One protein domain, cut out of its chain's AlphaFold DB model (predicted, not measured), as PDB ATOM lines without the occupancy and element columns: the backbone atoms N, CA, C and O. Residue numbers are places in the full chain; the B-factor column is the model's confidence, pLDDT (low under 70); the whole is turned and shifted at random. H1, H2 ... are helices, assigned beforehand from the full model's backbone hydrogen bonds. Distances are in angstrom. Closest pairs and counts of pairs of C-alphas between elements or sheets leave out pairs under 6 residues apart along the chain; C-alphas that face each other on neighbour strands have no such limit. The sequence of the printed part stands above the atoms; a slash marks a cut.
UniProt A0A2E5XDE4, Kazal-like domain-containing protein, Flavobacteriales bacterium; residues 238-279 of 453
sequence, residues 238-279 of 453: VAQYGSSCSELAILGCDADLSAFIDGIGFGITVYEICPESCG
ATOM      1  N   VAL A 238      49.410   2.213  46.812       79.19
ATOM      2  CA  VAL A 238      48.579   2.346  45.606       79.19
ATOM      3  C   VAL A 238      49.422   2.828  44.421       79.19
ATOM      4  O   VAL A 238      49.336   2.278  43.312       79.19
ATOM      5  N   ALA A 239      50.306   3.796  44.665       79.62
ATOM      6  CA  ALA A 239      51.219   4.349  43.675       79.62
ATOM      7  C   ALA A 239      52.211   3.303  43.133       79.62
ATOM      8  O   ALA A 239      52.526   3.310  41.936       79.62
ATOM      9  N   GLN A 240      52.676   2.365  43.965       79.38
ATOM     10  CA  GLN A 240      53.579   1.281  43.561       79.38
ATOM     11  C   GLN A 240      52.961   0.376  42.485       79.38
ATOM     12  O   GLN A 240      53.670  -0.101  41.591       79.38
ATOM     13  N   TYR A 241      51.644   0.180  42.529       79.56
ATOM     14  CA  TYR A 241      50.902  -0.625  41.557       79.56
ATOM     15  C   TYR A 241      50.365   0.188  40.373       79.56
ATOM     16  O   TYR A 241      49.634  -0.337  39.532       79.56
ATOM     17  N   GLY A 242      50.784   1.451  40.247       80.75
ATOM     18  CA  GLY A 242      50.420   2.322  39.131       80.75
ATOM     19  C   GLY A 242      48.967   2.788  39.160       80.75
ATOM     20  O   GLY A 242      48.449   3.157  38.108       80.75
ATOM     21  N   SER A 243      48.335   2.743  40.331       80.81
ATOM     22  CA  SER A 243      47.018   3.325  40.590       80.81
ATOM     23  C   SER A 243      47.177   4.635  41.369       80.81
ATOM     24  O   SER A 243      48.282   4.998  41.777       80.81
ATOM     25  N   SER A 244      46.084   5.368  41.558       86.50
ATOM     26  CA  SER A 244      46.039   6.549  42.424       86.50
ATOM     27  C   SER A 244      44.774   6.539  43.271       86.50
ATOM     28  O   SER A 244      43.745   6.031  42.822       86.50
ATOM     29  N   CYS A 245      44.823   7.137  44.461       81.38
ATOM     30  CA  CYS A 245      43.655   7.238  45.338       81.38
ATOM     31  C   CYS A 245      42.460   7.922  44.660       81.38
ATOM     32  O   CYS A 245      41.338   7.431  44.749       81.38
ATOM     33  N   SER A 246      42.716   8.925  43.814       80.81
ATOM     34  CA  SER A 246      41.678   9.569  42.999       80.81
ATOM     35  C   SER A 246      40.997   8.648  41.973       80.81
ATOM     36  O   SER A 246      39.862   8.900  41.578       80.81
ATOM     37  N   GLU A 247      41.674   7.596  41.504       82.19
ATOM     38  CA  GLU A 247      41.099   6.606  40.581       82.19
ATOM     39  C   GLU A 247      40.386   5.479  41.331       82.19
ATOM     40  O   GLU A 247      39.385   4.959  40.839       82.19
ATOM     41  N   LEU A 248      40.883   5.115  42.515       81.75
ATOM     42  CA  LEU A 248      40.302   4.076  43.358       81.75
ATOM     43  C   LEU A 248      39.027   4.539  44.061       81.75
ATOM     44  O   LEU A 248      38.069   3.779  44.101       81.75
ATOM     45  N   ALA A 249      38.963   5.789  44.522       78.38
ATOM     46  CA  ALA A 249      37.765   6.341  45.157       78.38
ATOM     47  C   ALA A 249      36.538   6.345  44.222       78.38
ATOM     48  O   ALA A 249      35.402   6.247  44.673       78.38
ATOM     49  N   ILE A 250      36.746   6.351  42.899       78.12
ATOM     50  CA  ILE A 250      35.668   6.215  41.899       78.12
ATOM     51  C   ILE A 250      35.012   4.820  41.946       78.12
ATOM     52  O   ILE A 250      33.874   4.659  41.501       78.12
ATOM     53  N   LEU A 251      35.710   3.803  42.460       74.69
ATOM     54  CA  LEU A 251      35.215   2.428  42.591       74.69
ATOM     55  C   LEU A 251      34.366   2.212  43.857       74.69
ATOM     56  O   LEU A 251      33.765   1.145  43.982       74.69
ATOM     57  N   GLY A 252      34.286   3.213  44.740       74.69
ATOM     58  CA  GLY A 252      33.640   3.143  46.051       74.69
ATOM     59  C   GLY A 252      34.658   2.966  47.179       74.69
ATOM     60  O   GLY A 252      35.616   2.210  47.047       74.69
ATOM     61  N   CYS A 253      34.453   3.668  48.292       76.12
ATOM     62  CA  CYS A 253      35.403   3.704  49.409       76.12
ATOM     63  C   CYS A 253      35.433   2.411  50.236       76.12
ATOM     64  O   CYS A 253      36.492   2.019  50.721       76.12
ATOM     65  N   ASP A 254      34.332   1.663  50.261       82.38
ATOM     66  CA  ASP A 254      34.269   0.330  50.878       82.38
ATOM     67  C   ASP A 254      34.732  -0.795  49.945       82.38
ATOM     68  O   ASP A 254      34.651  -1.980  50.281       82.38
ATOM     69  N   ALA A 255      35.189  -0.461  48.734       79.81
ATOM     70  CA  ALA A 255      35.652  -1.466  47.797       79.81
ATOM     71  C   ALA A 255      36.908  -2.156  48.347       79.81
ATOM     72  O   ALA A 255      37.902  -1.504  48.663       79.81
ATOM     73  N   ASP A 256      36.871  -3.488  48.427       82.00
ATOM     74  CA  ASP A 256      38.027  -4.294  48.821       82.00
ATOM     75  C   ASP A 256      39.133  -4.151  47.767       82.00
ATOM     76  O   ASP A 256      38.992  -4.546  46.603       82.00
ATOM     77  N   LEU A 257      40.254  -3.576  48.180       76.31
ATOM     78  CA  LEU A 257      41.370  -3.240  47.317       76.31
ATOM     79  C   LEU A 257      42.122  -4.485  46.832       76.31
ATOM     80  O   LEU A 257      42.734  -4.460  45.759       76.31
ATOM     81  N   SER A 258      41.995  -5.613  47.541       77.75
ATOM     82  CA  SER A 258      42.514  -6.908  47.088       77.75
ATOM     83  C   SER A 258      41.831  -7.411  45.810       77.75
ATOM     84  O   SER A 258      42.399  -8.233  45.088       77.75
ATOM     85  N   ALA A 259      40.649  -6.883  45.464       73.69
ATOM     86  CA  ALA A 259      39.972  -7.189  44.205       73.69
ATOM     87  C   ALA A 259      40.604  -6.486  42.987       73.69
ATOM     88  O   ALA A 259      40.348  -6.882  41.846       73.69
ATOM     89  N   PHE A 260      41.427  -5.458  43.216       70.38
ATOM     90  CA  PHE A 260      41.970  -4.590  42.169       70.38
ATOM     91  C   PHE A 260      43.500  -4.570  42.132       70.38
ATOM     92  O   PHE A 260      44.077  -4.368  41.059       70.38
ATOM     93  N   ILE A 261      44.162  -4.819  43.266       69.31
ATOM     94  CA  ILE A 261      45.618  -4.787  43.397       69.31
ATOM     95  C   ILE A 261      46.135  -6.124  43.949       69.31
ATOM     96  O   ILE A 261      46.011  -6.437  45.132       69.31
ATOM     97  N   ASP A 262      46.782  -6.901  43.074       64.69
ATOM     98  CA  ASP A 262      47.426  -8.168  43.433       64.69
ATOM     99  C   ASP A 262      48.591  -7.931  44.418       64.69
ATOM    100  O   ASP A 262      49.672  -7.471  44.037       64.69
ATOM    101  N   GLY A 263      48.396  -8.304  45.686       59.53
ATOM    102  CA  GLY A 263      49.412  -8.210  46.743       59.53
ATOM    103  C   GLY A 263      48.997  -7.392  47.962       59.53
ATOM    104  O   GLY A 263      49.719  -7.413  48.956       59.53
ATOM    105  N   ILE A 264      47.836  -6.737  47.912       69.62
ATOM    106  CA  ILE A 264      47.214  -6.105  49.077       69.62
ATOM    107  C   ILE A 264      46.414  -7.161  49.855       69.62
ATOM    108  O   ILE A 264      45.841  -8.083  49.268       69.62
ATOM    109  N   GLY A 265      46.469  -7.087  51.188       64.12
ATOM    110  CA  GLY A 265      45.793  -8.023  52.087       64.12
ATOM    111  C   GLY A 265      44.281  -8.055  51.856       64.12
ATOM    112  O   GLY A 265      43.674  -7.043  51.528       64.12
ATOM    113  N   PHE A 266      43.677  -9.234  52.011       63.50
ATOM    114  CA  PHE A 266      42.227  -9.399  51.891       63.50
ATOM    115  C   PHE A 266      41.513  -8.616  52.998       63.50
ATOM    116  O   PHE A 266      41.895  -8.752  54.163       63.50
ATOM    117  N   GLY A 267      40.476  -7.855  52.643       63.22
ATOM    118  CA  GLY A 267      39.717  -7.029  53.584       63.22
ATOM    119  C   GLY A 267      40.246  -5.610  53.785       63.22
ATOM    120  O   GLY A 267      39.652  -4.890  54.575       63.22
ATOM    121  N   ILE A 268      41.306  -5.206  53.073       70.94
ATOM    122  CA  ILE A 268      41.756  -3.811  53.056       70.94
ATOM    123  C   ILE A 268      40.903  -3.031  52.059       70.94
ATOM    124  O   ILE A 268      40.870  -3.388  50.879       70.94
ATOM    125  N   THR A 269      40.213  -1.984  52.500       80.69
ATOM    126  CA  THR A 269      39.332  -1.177  51.639       80.69
ATOM    127  C   THR A 269      40.055   0.036  51.051       80.69
ATOM    128  O   THR A 269      41.145   0.410  51.482       80.69
ATOM    129  N   VAL A 270      39.460   0.667  50.032       78.19
ATOM    130  CA  VAL A 270      39.954   1.948  49.494       78.19
ATOM    131  C   VAL A 270      40.001   3.012  50.597       78.19
ATOM    132  O   VAL A 270      40.954   3.781  50.636       78.19
ATOM    133  N   TYR A 271      39.035   3.006  51.515       76.88
ATOM    134  CA  TYR A 271      38.956   3.896  52.673       76.88
ATOM    135  C   TYR A 271      40.204   3.836  53.567       76.88
ATOM    136  O   TYR A 271      40.748   4.873  53.923       76.88
ATOM    137  N   GLU A 272      40.719   2.636  53.857       75.38
ATOM    138  CA  GLU A 272      41.873   2.462  54.753       75.38
ATOM    139  C   GLU A 272      43.190   3.023  54.190       75.38
ATOM    140  O   GLU A 272      44.106   3.322  54.953       75.38
ATOM    141  N   ILE A 273      43.310   3.155  52.864       79.25
ATOM    142  CA  ILE A 273      44.538   3.636  52.202       79.25
ATOM    143  C   ILE A 273      44.369   5.038  51.603       79.25
ATOM    144  O   ILE A 273      45.349   5.767  51.446       79.25
ATOM    145  N   CYS A 274      43.143   5.423  51.258       82.44
ATOM    146  CA  CYS A 274      42.828   6.661  50.555       82.44
ATOM    147  C   CYS A 274      41.771   7.506  51.295       82.44
ATOM    148  O   CYS A 274      40.725   7.815  50.708       82.44
ATOM    149  N   PRO A 275      42.005   7.871  52.568       75.12
ATOM    150  CA  PRO A 275      41.017   8.585  53.373       75.12
ATOM    151  C   PRO A 275      40.750  10.016  52.857       75.12
ATOM    152  O   PRO A 275      39.619  10.495  52.949       75.12
ATOM    153  N   GLU A 276      41.722  10.683  52.208       78.38
ATOM    154  CA  GLU A 276      41.536  12.028  51.624       78.38
ATOM    155  C   GLU A 276      40.627  11.954  50.391       78.38
ATOM    156  O   GLU A 276      39.636  12.680  50.284       78.38
ATOM    157  N   SER A 277      40.917  11.031  49.467       81.25
ATOM    158  CA  SER A 277      40.097  10.809  48.270       81.25
ATOM    159  C   SER A 277      38.706  10.259  48.595       81.25
ATOM    160  O   SER A 277      37.799  10.406  47.773       81.25
ATOM    161  N   CYS A 278      38.533   9.648  49.770       76.81
ATOM    162  CA  CYS A 278      37.250   9.178  50.283       76.81
ATOM    163  C   CYS A 278      36.461  10.222  51.080       76.81
ATOM    164  O   CYS A 278      35.317   9.957  51.442       76.81
ATOM    165  N   GLY A 279      37.015  11.422  51.284       66.00
ATOM    166  CA  GLY A 279      36.328  12.519  51.969       66.00
ATOM    167  C   GLY A 279      36.192  12.327  53.480       66.00
ATOM    168  O   GLY A 279      35.377  12.999  54.097       66.00
TER     169      GLY A 279
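What this domain is: This is residues 238 to 279 of the 453 residues of the protein "Kazal-like domain-containing protein" of Flavobacteriales bacterium (UniProt A0A2E5XDE4). A small, compact fold with little regular structure: two short helices, H1 and H2, pack on each other, and the long link between them, residues 252 to 269, swings out in a wide loop and returns. The printed part has 42 residues with two named helices, H1 then H2, and no named strand; its class is all helix, though only 11 residues are in named elements. The radius of gyration of the C-alphas is 8.9 A, and the spans are 25 by 20 by 13 A.

How they stand to each other: H1, residues 245 to 251, touches H2, residues 270 to 273; their closest C-alphas, those of Leu 248 and Val 270, are 6.5 A apart. In H1, 1 of 3 O i to N i+4 pairs and 2 of 4 O i to N i+3 pairs are within hydrogen-bond range; H2 is too short for an O i to N i+4 pair.

Where its parts are: H1 is 10.1 A long and begins at C-alpha 245 (43.655, 7.238, 45.338). H2 is 5.6 A long and ends at C-alpha 273 (44.538, 3.636, 52.202).

The domain as a whole: The two C-alphas farthest apart, those of Gly 263 and Gly 279, are 25.1 A apart. The printed part has no cut, and the link from H1 to H2 is long. Mean pLDDT of the printed part is 76.0; residues 261 to 267 and residue 279 are under 70.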